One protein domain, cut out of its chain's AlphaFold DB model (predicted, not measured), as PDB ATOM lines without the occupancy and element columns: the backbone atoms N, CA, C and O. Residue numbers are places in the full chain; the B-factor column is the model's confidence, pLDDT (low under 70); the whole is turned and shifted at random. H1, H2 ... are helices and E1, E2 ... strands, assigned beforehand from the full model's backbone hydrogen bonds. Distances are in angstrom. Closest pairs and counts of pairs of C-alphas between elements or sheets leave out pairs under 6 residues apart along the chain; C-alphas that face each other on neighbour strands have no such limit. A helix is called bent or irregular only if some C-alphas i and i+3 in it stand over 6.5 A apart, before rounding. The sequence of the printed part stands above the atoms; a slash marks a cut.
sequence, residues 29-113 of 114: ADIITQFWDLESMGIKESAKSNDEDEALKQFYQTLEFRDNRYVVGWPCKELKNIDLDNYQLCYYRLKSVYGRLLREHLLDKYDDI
ATOM      1  N   ALA A  29     -20.202  46.941  -4.907       85.38
ATOM      2  CA  ALA A  29     -19.655  45.737  -5.519       85.38
ATOM      3  C   ALA A  29     -18.125  45.693  -5.421       85.38
ATOM      4  O   ALA A  29     -17.572  44.639  -5.106       85.38
ATOM      5  N   ASP A  30     -17.449  46.827  -5.609       85.19
ATOM      6  CA  ASP A  30     -15.992  46.916  -5.479       85.19
ATOM      7  C   ASP A  30     -15.554  46.691  -4.030       85.19
ATOM      8  O   ASP A  30     -14.616  45.942  -3.782       85.19
ATOM      9  N   ILE A  31     -16.284  47.260  -3.064       84.12
ATOM     10  CA  ILE A  31     -16.014  47.070  -1.631       84.12
ATOM     11  C   ILE A  31     -16.220  45.610  -1.226       84.12
ATOM     12  O   ILE A  31     -15.406  45.062  -0.493       84.12
ATOM     13  N   ILE A  32     -17.292  44.966  -1.695       84.38
ATOM     14  CA  ILE A  32     -17.555  43.548  -1.409       84.38
ATOM     15  C   ILE A  32     -16.477  42.670  -2.045       84.38
ATOM     16  O   ILE A  32     -15.986  41.744  -1.408       84.38
ATOM     17  N   THR A  33     -16.089  42.969  -3.283       85.56
ATOM     18  CA  THR A  33     -15.045  42.216  -3.987       85.56
ATOM     19  C   THR A  33     -13.711  42.352  -3.267       85.56
ATOM     20  O   THR A  33     -13.062  41.347  -3.009       85.56
ATOM     21  N   GLN A  34     -13.346  43.570  -2.859       82.69
ATOM     22  CA  GLN A  34     -12.153  43.820  -2.059       82.69
ATOM     23  C   GLN A  34     -12.239  43.129  -0.692       82.69
ATOM     24  O   GLN A  34     -11.283  42.511  -0.256       82.69
ATOM     25  N   PHE A  35     -13.390  43.164  -0.023       80.25
ATOM     26  CA  PHE A  35     -13.571  42.501   1.269       80.25
ATOM     27  C   PHE A  35     -13.319  40.990   1.195       80.25
ATOM     28  O   PHE A  35     -12.753  40.412   2.119       80.25
ATOM     29  N   TRP A  36     -13.719  40.352   0.094       84.75
ATOM     30  CA  TRP A  36     -13.468  38.929  -0.139       84.75
ATOM     31  C   TRP A  36     -12.120  38.635  -0.799       84.75
ATOM     32  O   TRP A  36     -11.729  37.471  -0.890       84.75
ATOM     33  N   ASP A  37     -11.393  39.664  -1.228       84.62
ATOM     34  CA  ASP A  37     -10.051  39.523  -1.765       84.62
ATOM     35  C   ASP A  37      -9.054  39.280  -0.622       84.62
ATOM     36  O   ASP A  37      -8.695  40.181   0.143       84.62
ATOM     37  N   LEU A  38      -8.607  38.026  -0.519       72.56
ATOM     38  CA  LEU A  38      -7.657  37.549   0.484       72.56
ATOM     39  C   LEU A  38      -6.328  38.319   0.437       72.56
ATOM     40  O   LEU A  38      -5.735  38.578   1.487       72.56
ATOM     41  N   GLU A  39      -5.886  38.735  -0.755       73.25
ATOM     42  CA  GLU A  39      -4.647  39.498  -0.921       73.25
ATOM     43  C   GLU A  39      -4.779  40.905  -0.340       73.25
ATOM     44  O   GLU A  39      -3.862  41.386   0.336       73.25
ATOM     45  N   SER A  40      -5.940  41.538  -0.534       75.75
ATOM     46  CA  SER A  40      -6.247  42.849   0.041       75.75
ATOM     47  C   SER A  40      -6.346  42.809   1.573       75.75
ATOM     48  O   SER A  40      -5.955  43.764   2.247       75.75
ATOM     49  N   MET A  41      -6.777  41.674   2.139       71.62
ATOM     50  CA  MET A  41      -6.783  41.419   3.584       71.62
ATOM     51  C   MET A  41      -5.395  41.073   4.147       71.62
ATOM     52  O   MET A  41      -5.245  40.879   5.355       71.62
ATOM     53  N   GLY A  42      -4.369  40.987   3.294       74.06
ATOM     54  CA  GLY A  42      -3.010  40.629   3.694       74.06
ATOM     55  C   GLY A  42      -2.832  39.147   4.031       74.06
ATOM     56  O   GLY A  42      -1.792  38.770   4.576       74.06
ATOM     57  N   ILE A  43      -3.809  38.299   3.697       77.19
ATOM     58  CA  ILE A  43      -3.703  36.847   3.823       77.19
ATOM     59  C   ILE A  43      -2.949  36.355   2.593       77.19
ATOM     60  O   ILE A  43      -3.514  36.153   1.524       77.19
ATOM     61  N   LYS A  44      -1.635  36.203   2.745       76.94
ATOM     62  CA  LYS A  44      -0.777  35.630   1.710       76.94
ATOM     63  C   LYS A  44      -0.490  34.183   2.039       76.94
ATOM     64  O   LYS A  44      -0.169  33.855   3.184       76.94
ATOM     65  N   GLU A  45      -0.550  33.337   1.022       69.62
ATOM     66  CA  GLU A  45      -0.084  31.969   1.141       69.62
ATOM     67  C   GLU A  45       1.404  31.979   1.503       69.62
ATOM     68  O   GLU A  45       2.237  32.614   0.848       69.62
ATOM     69  N   SER A  46       1.747  31.344   2.623       70.38
ATOM     70  CA  SER A  46       3.144  31.270   3.029       70.38
ATOM     71  C   SER A  46       3.850  30.253   2.134       70.38
ATOM     72  O   SER A  46       3.417  29.108   2.044       70.38
ATOM     73  N   ALA A  47       4.993  30.618   1.548       65.50
ATOM     74  CA  ALA A  47       5.809  29.711   0.728       65.50
ATOM     75  C   ALA A  47       6.372  28.486   1.496       65.50
ATOM     76  O   ALA A  47       7.177  27.731   0.960       65.50
ATOM     77  N   LYS A  48       6.008  28.320   2.774       64.25
ATOM     78  CA  LYS A  48       6.450  27.258   3.689       64.25
ATOM     79  C   LYS A  48       5.298  26.368   4.176       64.25
ATOM     80  O   LYS A  48       5.505  25.584   5.100       64.25
ATOM     81  N   SER A  49       4.093  26.538   3.638       64.94
ATOM     82  CA  SER A  49       2.892  25.848   4.111       64.94
ATOM     83  C   SER A  49       2.927  24.358   3.745       64.94
ATOM     84  O   SER A  49       2.425  23.956   2.707       64.94
ATOM     85  N   ASN A  50       3.503  23.533   4.622       75.81
ATOM     86  CA  ASN A  50       3.369  22.066   4.593       75.81
ATOM     87  C   ASN A  50       2.044  21.598   5.237       75.81
ATOM     88  O   ASN A  50       1.862  20.412   5.511       75.81
ATOM     89  N   ASP A  51       1.150  22.539   5.561       80.75
ATOM     90  CA  ASP A  51      -0.059  22.283   6.341       80.75
ATOM     91  C   ASP A  51      -1.068  21.433   5.565       80.75
ATOM     92  O   ASP A  51      -1.730  20.583   6.155       80.75
ATOM     93  N   GLU A  52      -1.164  21.636   4.249       83.69
ATOM     94  CA  GLU A  52      -2.042  20.853   3.374       83.69
ATOM     95  C   GLU A  52      -1.575  19.399   3.276       83.69
ATOM     96  O   GLU A  52      -2.372  18.477   3.457       83.69
ATOM     97  N   ASP A  53      -0.271  19.192   3.081       88.12
ATOM     98  CA  ASP A  53       0.336  17.862   3.017       88.12
ATOM     99  C   ASP A  53       0.172  17.101   4.338       88.12
ATOM    100  O   ASP A  53      -0.176  15.917   4.345       88.12
ATOM    101  N   GLU A  54       0.376  17.770   5.478       87.31
ATOM    102  CA  GLU A  54       0.188  17.144   6.790       87.31
ATOM    103  C   GLU A  54      -1.298  16.872   7.075       87.31
ATOM    104  O   GLU A  54      -1.628  15.822   7.627       87.31
ATOM    105  N   ALA A  55      -2.210  17.752   6.646       88.69
ATOM    106  CA  ALA A  55      -3.647  17.523   6.771       88.69
ATOM    107  C   ALA A  55      -4.112  16.316   5.939       88.69
ATOM    108  O   ALA A  55      -4.843  15.461   6.441       88.69
ATOM    109  N   LEU A  56      -3.646  16.203   4.691       91.50
ATOM    110  CA  LEU A  56      -3.920  15.054   3.824       91.50
ATOM    111  C   LEU A  56      -3.355  13.763   4.415       91.50
ATOM    112  O   LEU A  56      -4.030  12.733   4.439       91.50
ATOM    113  N   LYS A  57      -2.134  13.812   4.942       91.50
ATOM    114  CA  LYS A  57      -1.511  12.677   5.619       91.50
ATOM    115  C   LYS A  57      -2.330  12.225   6.832       91.50
ATOM    116  O   LYS A  57      -2.609  11.035   6.938       91.50
ATOM    117  N   GLN A  58      -2.770  13.143   7.695       91.00
ATOM    118  CA  GLN A  58      -3.630  12.822   8.844       91.00
ATOM    119  C   GLN A  58      -4.981  12.238   8.410       91.00
ATOM    120  O   GLN A  58      -5.456  11.266   9.000       91.00
ATOM    121  N   PHE A  59      -5.576  12.788   7.350       92.69
ATOM    122  CA  PHE A  59      -6.811  12.273   6.767       92.69
ATOM    123  C   PHE A  59      -6.648  10.809   6.342       92.69
ATOM    124  O   PHE A  59      -7.383   9.945   6.812       92.69
ATOM    125  N   TYR A  60      -5.643  10.498   5.517       94.00
ATOM    126  CA  TYR A  60      -5.425   9.125   5.048       94.00
ATOM    127  C   TYR A  60      -5.004   8.166   6.167       94.00
ATOM    128  O   TYR A  60      -5.368   6.995   6.124       94.00
ATOM    129  N   GLN A  61      -4.267   8.643   7.174       93.94
ATOM    130  CA  GLN A  61      -3.865   7.832   8.328       93.94
ATOM    131  C   GLN A  61      -5.039   7.420   9.219       93.94
ATOM    132  O   GLN A  61      -4.988   6.360   9.837       93.94
ATOM    133  N   THR A  62      -6.064   8.263   9.319       94.25
ATOM    134  CA  THR A  62      -7.199   8.056  10.230       94.25
ATOM    135  C   THR A  62      -8.465   7.584   9.519       94.25
ATOM    136  O   THR A  62      -9.477   7.350  10.177       94.25
ATOM    137  N   LEU A  63      -8.425   7.454   8.190       95.50
ATOM    138  CA  LEU A  63      -9.547   7.000   7.381       95.50
ATOM    139  C   LEU A  63      -9.782   5.503   7.578       95.50
ATOM    140  O   LEU A  63      -8.971   4.663   7.194       95.50
ATOM    141  N   GLU A  64     -10.949   5.169   8.106       96.25
ATOM    142  CA  GLU A  64     -11.350   3.799   8.372       96.25
ATOM    143  C   GLU A  64     -12.807   3.576   7.966       96.25
ATOM    144  O   GLU A  64     -13.656   4.458   8.087       96.25
ATOM    145  N   PHE A  65     -13.121   2.368   7.499       96.06
ATOM    146  CA  PHE A  65     -14.498   1.955   7.249       96.06
ATOM    147  C   PHE A  65     -14.974   1.064   8.396       96.06
ATOM    148  O   PHE A  65     -14.463  -0.043   8.575       96.06
ATOM    149  N   ARG A  66     -15.934   1.549   9.187       95.94
ATOM    150  CA  ARG A  66     -16.511   0.842  10.342       95.94
ATOM    151  C   ARG A  66     -18.015   1.103  10.401       95.94
ATOM    152  O   ARG A  66     -18.471   2.171  10.008       95.94
ATOM    153  N   ASP A  67     -18.794   0.120  10.846       94.75
ATOM    154  CA  ASP A  67     -20.256   0.235  11.005       94.75
ATOM    155  C   ASP A  67     -20.984   0.791   9.764       94.75
ATOM    156  O   ASP A  67     -21.859   1.656   9.852       94.75
ATOM    157  N   ASN A  68     -20.597   0.305   8.577       96.25
ATOM    158  CA  ASN A  68     -21.125   0.743   7.280       96.25
ATOM    159  C   ASN A  68     -20.917   2.240   6.967       96.25
ATOM    160  O   ASN A  68     -21.639   2.803   6.138       96.25
ATOM    161  N   ARG A  69     -19.943   2.902   7.600       96.75
ATOM    162  CA  ARG A  69     -19.625   4.317   7.382       96.75
ATOM    163  C   ARG A  69     -18.119   4.545   7.325       96.75
ATOM    164  O   ARG A  69     -17.335   3.807   7.915       96.75
ATOM    165  N   TYR A  70     -17.722   5.596   6.617       96.19
ATOM    166  CA  TYR A  70     -16.360   6.108   6.708       96.19
ATOM    167  C   TYR A  70     -16.240   6.983   7.950       96.19
ATOM    168  O   TYR A  70     -17.038   7.898   8.157       96.19
ATOM    169  N   VAL A  71     -15.242   6.681   8.763       94.81
ATOM    170  CA  VAL A  71     -14.828   7.465   9.918       94.81
ATOM    171  C   VAL A  71     -13.435   7.985   9.610       94.81
ATOM    172  O   VAL A  71     -12.600   7.256   9.084       94.81
ATOM    173  N   VAL A  72     -13.195   9.258   9.894       95.62
ATOM    174  CA  VAL A  72     -11.888   9.880   9.709       95.62
ATOM    175  C   VAL A  72     -11.626  10.830  10.864       95.62
ATOM    176  O   VAL A  72     -12.550  11.461  11.387       95.62
ATOM    177  N   GLY A  73     -10.374  10.905  11.291       90.19
ATOM    178  CA  GLY A  73      -9.925  11.902  12.246       90.19
ATOM    179  C   GLY A  73      -9.919  13.272  11.583       90.19
ATOM    180  O   GLY A  73      -9.473  13.425  10.448       90.19
ATOM    181  N   TRP A  74     -10.431  14.279  12.286       89.50
ATOM    182  CA  TRP A  74     -10.377  15.651  11.798       89.50
ATOM    183  C   TRP A  74      -8.917  16.126  11.769       89.50
ATOM    184  O   TRP A  74      -8.304  16.173  12.841       89.50
ATOM    185  N   PRO A  75      -8.356  16.489  10.598       85.31
ATOM    186  CA  PRO A  75      -6.988  16.971  10.520       85.31
ATOM    187  C   PRO A  75      -6.893  18.314  11.240       85.31
ATOM    188  O   PRO A  75      -7.387  19.338  10.763       85.31
ATOM    189  N   CYS A  76      -6.314  18.306  12.432       79.44
ATOM    190  CA  CYS A  76      -6.176  19.495  13.253       79.44
ATOM    191  C   CYS A  76      -4.697  19.769  13.457       79.44
ATOM    192  O   CYS A  76      -3.904  18.861  13.712       79.44
ATOM    193  N   LYS A  77      -4.321  21.044  13.384       78.12
ATOM    194  CA  LYS A  77      -2.996  21.448  13.836       78.12
ATOM    195  C   LYS A  77      -2.906  21.134  15.319       78.12
ATOM    196  O   LYS A  77      -3.733  21.602  16.103       78.12
ATOM    197  N   GLU A  78      -1.890  20.371  15.697       72.25
ATOM    198  CA  GLU A  78      -1.532  20.252  17.101       72.25
ATOM    199  C   GLU A  78      -1.341  21.665  17.650       72.25
ATOM    200  O   GLU A  78      -0.595  22.473  17.080       72.25
ATOM    201  N   LEU A  79      -2.040  21.980  18.740       70.06
ATOM    202  CA  LEU A  79      -1.784  23.202  19.480       70.06
ATOM    203  C   LEU A  79      -0.395  23.077  20.104       70.06
ATOM    204  O   LEU A  79      -0.239  22.619  21.232       70.06
ATOM    205  N   LYS A  80       0.629  23.454  19.337       67.19
ATOM    206  CA  LYS A  80       1.995  23.585  19.827       67.19
ATOM    207  C   LYS A  80       1.982  24.647  20.920       67.19
ATOM    208  O   LYS A  80       1.887  25.833  20.623       67.19
ATOM    209  N   ASN A  81       2.070  24.185  22.163       64.75
ATOM    210  CA  ASN A  81       2.338  24.970  23.362       64.75
ATOM    211  C   ASN A  81       1.418  26.195  23.527       64.75
ATOM    212  O   ASN A  81       1.855  27.334  23.364       64.75
ATOM    213  N   ILE A  82       0.160  25.994  23.942       64.50
ATOM    214  CA  ILE A  82      -0.489  27.035  24.756       64.50
ATOM    215  C   ILE A  82       0.010  26.852  26.194       64.50
ATOM    216  O   ILE A  82      -0.711  26.363  27.054       64.50
ATOM    217  N   ASP A  83       1.260  27.237  26.449       62.28
ATOM    218  CA  ASP A  83       1.789  27.352  27.819       62.28
ATOM    219  C   ASP A  83       1.468  28.726  28.441       62.28
ATOM    220  O   ASP A  83       1.849  29.028  29.571       62.28
ATOM    221  N   LEU A  84       0.758  29.588  27.707       67.56
ATOM    222  CA  LEU A  84       0.287  30.878  28.195       67.56
ATOM    223  C   LEU A  84      -1.136  30.734  28.720       67.56
ATOM    224  O   LEU A  84      -2.106  30.725  27.960       67.56
ATOM    225  N   ASP A  85      -1.249  30.642  30.042       78.50
ATOM    226  CA  ASP A  85      -2.525  30.773  30.728       78.50
ATOM    227  C   ASP A  85      -3.141  32.148  30.407       78.50
ATOM    228  O   ASP A  85      -2.613  33.208  30.757       78.50
ATOM    229  N   ASN A  86      -4.288  32.130  29.725       87.12
ATOM    230  CA  ASN A  86      -5.038  33.328  29.357       87.12
ATOM    231  C   ASN A  86      -5.772  33.966  30.548       87.12
ATOM    232  O   ASN A  86      -6.542  34.909  30.349       87.12
ATOM    233  N   TYR A  87      -5.543  33.496  31.777       91.06
ATOM    234  CA  TYR A  87      -6.194  33.979  32.988       91.06
ATOM    235  C   TYR A  87      -6.231  35.503  33.095       91.06
ATOM    236  O   TYR A  87      -7.302  36.077  33.280       91.06
ATOM    237  N   GLN A  88      -5.093  36.185  32.926       93.50
ATOM    238  CA  GLN A  88      -5.047  37.646  33.056       93.50
ATOM    239  C   GLN A  88      -5.938  38.336  32.015       93.50
ATOM    240  O   GLN A  88      -6.715  39.229  32.355       93.50
ATOM    241  N   LEU A  89      -5.877  37.891  30.756       92.38
ATOM    242  CA  LEU A  89      -6.704  38.428  29.676       92.38
ATOM    243  C   LEU A  89      -8.195  38.195  29.952       92.38
ATOM    244  O   LEU A  89      -9.002  39.119  29.824       92.38
ATOM    245  N   CYS A  90      -8.555  36.979  30.362       94.88
ATOM    246  CA  CYS A  90      -9.920  36.615  30.726       94.88
ATOM    247  C   CYS A  90     -10.426  37.443  31.913       94.88
ATOM    248  O   CYS A  90     -11.535  37.971  31.858       94.88
ATOM    249  N   TYR A  91      -9.601  37.638  32.940       96.69
ATOM    250  CA  TYR A  91      -9.936  38.433  34.116       96.69
ATOM    251  C   TYR A  91     -10.208  39.901  33.763       96.69
ATOM    252  O   TYR A  91     -11.225  40.460  34.176       96.69
ATOM    253  N   TYR A  92      -9.355  40.535  32.953       97.44
ATOM    254  CA  TYR A  92      -9.578  41.923  32.534       97.44
ATOM    255  C   TYR A  92     -10.803  42.074  31.629       97.44
ATOM    256  O   TYR A  92     -11.559  43.038  31.781       97.44
ATOM    257  N   ARG A  93     -11.042  41.113  30.725       96.75
ATOM    258  CA  ARG A  93     -12.268  41.066  29.916       96.75
ATOM    259  C   ARG A  93     -13.503  40.953  30.802       96.75
ATOM    260  O   ARG A  93     -14.420  41.755  30.644       96.75
ATOM    261  N   LEU A  94     -13.492  40.039  31.772       96.38
ATOM    262  CA  LEU A  94     -14.578  39.873  32.736       96.38
ATOM    263  C   LEU A  94     -14.820  41.162  33.522       96.38
ATOM    264  O   LEU A  94     -15.948  41.636  33.579       96.38
ATOM    265  N   LYS A  95     -13.766  41.779  34.066       97.31
ATOM    266  CA  LYS A  95     -13.869  43.039  34.817       97.31
ATOM    267  C   LYS A  95     -14.478  44.165  33.975       97.31
ATOM    268  O   LYS A  95     -15.304  44.929  34.474       97.31
ATOM    269  N   SER A  96     -14.089  44.264  32.703       96.94
ATOM    270  CA  SER A  96     -14.639  45.248  31.766       96.94
ATOM    271  C   SER A  96     -16.123  45.000  31.483       96.94
ATOM    272  O   SER A  96     -16.937  45.921  31.603       96.94
ATOM    273  N   VAL A  97     -16.490  43.748  31.181       95.06
ATOM    274  CA  VAL A  97     -17.880  43.336  30.937       95.06
ATOM    275  C   VAL A  97     -18.740  43.592  32.169       95.06
ATOM    276  O   VAL A  97     -19.763  44.258  32.055       95.06
ATOM    277  N   TYR A  98     -18.289  43.158  33.344       94.44
ATOM    278  CA  TYR A  98     -18.972  43.380  34.615       94.44
ATOM    279  C   TYR A  98     -19.202  44.872  34.879       94.44
ATOM    280  O   TYR A  98     -20.315  45.293  35.182       94.44
ATOM    281  N   GLY A  99     -18.175  45.705  34.677       95.00
ATOM    282  CA  GLY A  99     -18.300  47.152  34.829       95.00
ATOM    283  C   GLY A  99     -19.295  47.782  33.849       95.00
ATOM    284  O   GLY A  99     -20.010  48.709  34.224       95.00
ATOM    285  N   ARG A 100     -19.359  47.299  32.601       94.88
ATOM    286  CA  ARG A 100     -20.362  47.747  31.621       94.88
ATOM    287  C   ARG A 100     -21.772  47.345  32.045       94.88
ATOM    288  O   ARG A 100     -22.639  48.208  32.100       94.88
ATOM    289  N   LEU A 101     -21.971  46.078  32.400       92.62
ATOM    290  CA  LEU A 101     -23.275  45.550  32.810       92.62
ATOM    291  C   LEU A 101     -23.817  46.256  34.057       92.62
ATOM    292  O   LEU A 101     -25.014  46.529  34.126       92.62
ATOM    293  N   LEU A 102     -22.942  46.608  35.006       92.44
ATOM    294  CA  LEU A 102     -23.319  47.374  36.193       92.44
ATOM    295  C   LEU A 102     -23.784  48.796  35.836       92.44
ATOM    296  O   LEU A 102     -24.804  49.249  36.344       92.44
ATOM    297  N   ARG A 103     -23.064  49.499  34.946       91.62
ATOM    298  CA  ARG A 103     -23.443  50.856  34.499       91.62
ATOM    299  C   ARG A 103     -24.757  50.884  33.727       91.62
ATOM    300  O   ARG A 103     -25.472  51.876  33.782       91.62
ATOM    301  N   GLU A 104     -25.043  49.822  32.987       91.75
ATOM    302  CA  GLU A 104     -26.241  49.711  32.150       91.75
ATOM    303  C   GLU A 104     -27.438  49.111  32.909       91.75
ATOM    304  O   GLU A 104     -28.500  48.937  32.317       91.75
ATOM    305  N   HIS A 105     -27.296  48.803  34.210       87.31
ATOM    306  CA  HIS A 105     -28.310  48.103  35.019       87.31
ATOM    307  C   HIS A 105     -28.805  46.796  34.366       87.31
ATOM    308  O   HIS A 105     -29.965  46.404  34.501       87.31
ATOM    309  N   LEU A 106     -27.918  46.133  33.616       88.75
ATOM    310  CA  LEU A 106     -28.194  44.872  32.925       88.75
ATOM    311  C   LEU A 106     -27.788  43.657  33.752       88.75
ATOM    312  O   LEU A 106     -28.214  42.552  33.441       88.75
ATOM    313  N   LEU A 107     -26.973  43.856  34.790       86.81
ATOM    314  CA  LEU A 107     -26.514  42.767  35.645       86.81
ATOM    315  C   LEU A 107     -27.694  42.059  36.332       86.81
ATOM    316  O   LEU A 107     -27.736  40.836  36.341       86.81
ATOM    317  N   ASP A 108     -28.686  42.823  36.795       85.88
ATOM    318  CA  ASP A 108     -29.879  42.297  37.477       85.88
ATOM    319  C   ASP A 108     -30.830  41.535  36.539       85.88
ATOM    320  O   ASP A 108     -31.687  40.797  37.002       85.88
ATOM    321  N   LYS A 109     -30.689  41.729  35.222       86.62
ATOM    322  CA  LYS A 109     -31.512  41.093  34.180       86.62
ATOM    323  C   LYS A 109     -30.758  40.001  33.431       86.62
ATOM    324  O   LYS A 109     -31.277  39.459  32.463       86.62
ATOM    325  N   TYR A 110     -29.507  39.741  33.805       80.50
ATOM    326  CA  TYR A 110     -28.652  38.810  33.081       80.50
ATOM    327  C   TYR A 110     -29.242  37.395  33.099       80.50
ATOM    328  O   TYR A 110     -29.334  36.762  32.049       80.50
ATOM    329  N   ASP A 111     -29.721  36.967  34.269       82.50
ATOM    330  CA  ASP A 111     -30.330  35.650  34.480       82.50
ATOM    331  C   ASP A 111     -31.717  35.517  33.824       82.50
ATOM    332  O   ASP A 111     -32.196  34.405  33.631       82.50
ATOM    333  N   ASP A 112     -32.351  36.630  33.438       84.94
ATOM    334  CA  ASP A 112     -33.659  36.635  32.772       84.94
ATOM    335  C   ASP A 112     -33.556  36.505  31.235       84.94
ATOM    336  O   ASP A 112     -34.567  36.315  30.559       84.94
ATOM    337  N   ILE A 113     -32.357  36.677  30.659       74.31
ATOM    338  CA  ILE A 113     -32.126  36.762  29.201       74.31
ATOM    339  C   ILE A 113     -31.622  35.432  28.600       74.31
ATOM    340  O   ILE A 113     -31.637  35.282  27.375       74.31
TER     341      ILE A 113
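What this domain is: This is residues 29 to 113 of the 114 residues of an uncharacterized protein of Enterobius vermicularis (UniProt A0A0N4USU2). The printed part is an open, strung-out chain with no common core: three separate pieces joined by two long links without a named element. The first piece is the short helix H1 alone, the second is the helix H2 with the small two-strand hairpin of E1 and E2 following its last residues, and the third is the long helix H3 with the short helix H4 turned off from its far end at about a right angle. The printed part has 85 residues, with four named helices and two named strands in the order H1, H2, E1, E2, H3, H4, and the sheet, E1 - E2, is antiparallel. The class is mostly helix: of the 49 residues in named elements, 43 are in helices and 6 in strands. The whole is extended, with a radius of gyration of the C-alphas of 22.4 A and spans of 54 by 46 by 32 A along the three main axes.

Where its parts are: H1 is residues 29 to 36 and begins with C-alpha 29 at (-19.655, 45.737, -5.519); it is 10.7 A from first to last C-alpha. Residues 37 to 50 hold no named element. H2 is residues 51 to 62, 16.4 A long, with C-alpha 51 at (-0.059, 22.283, 6.341). E1 is residues 64 to 66 and E2 is residues 69 to 71, three residues each. Residues 72 to 86 again hold no named element. H3, residues 87 to 103, is the longest helix, with 17 residues and 24.2 A from first to last C-alpha. H4 is residues 107 to 112 and ends with C-alpha 112 at (-33.659, 36.635, 32.772); it is irregular, for C-alphas 108 and 111 are 7.3 A apart, and its line is a rough one.

How they stand to each other: H1 touches no helix and is apart from H2, H3 and H4, and from E1 and E2. H2 touches no helix either, and is apart from H3 and H4. A tight link of one residue joins H2 to E1, and the closest C-alphas of H2 and E2 are those of Thr 62 and Val 71, 7.7 A apart. E1 and E2 form a hairpin of antiparallel neighbour strands, with an angle of 138 degrees between their directions. The C-alphas of Phe 65 and Tyr 70 face each other at 4.6 A. Across this pair, N 64 and O 71 are within hydrogen-bond range at 2.8 A, and so are N 66 and O 69 at 2.9 A. H3 and H4 are close but not clearly touching, the closest C-alphas being those of Leu 101 and Leu 107, 5.1 A apart. Their lines are about perpendicular, at 86 degrees. In H1, H2 and H3 every O i to N i+4 pair is within hydrogen-bond range; in H4 it is 0 of 2, beside 2 of 3 O i to N i+3 pairs.

The domain as a whole: The two C-alphas farthest apart are those of Asn 68 and Arg 103, at 57.1 A, and the first and last printed C-alphas, 29 and 113, are 38.0 A apart. The printed part has no cut. The links from H1 to H2, with 14 residues, and from E2 to H3, with 15, are long; the links from H2 to E1, E1 to E2 and H3 to H4 are tight. Residues 29 to 50, of which 29 to 36 belong to H1, stand free, and so do residues 65 to 70 and residues 78 to 96, of which 87 to 96 belong to H3. The mean pLDDT of the printed part is 85.2, and the model's confidence is under 70 at residue 45, residues 47 to 49 and residues 80 to 84.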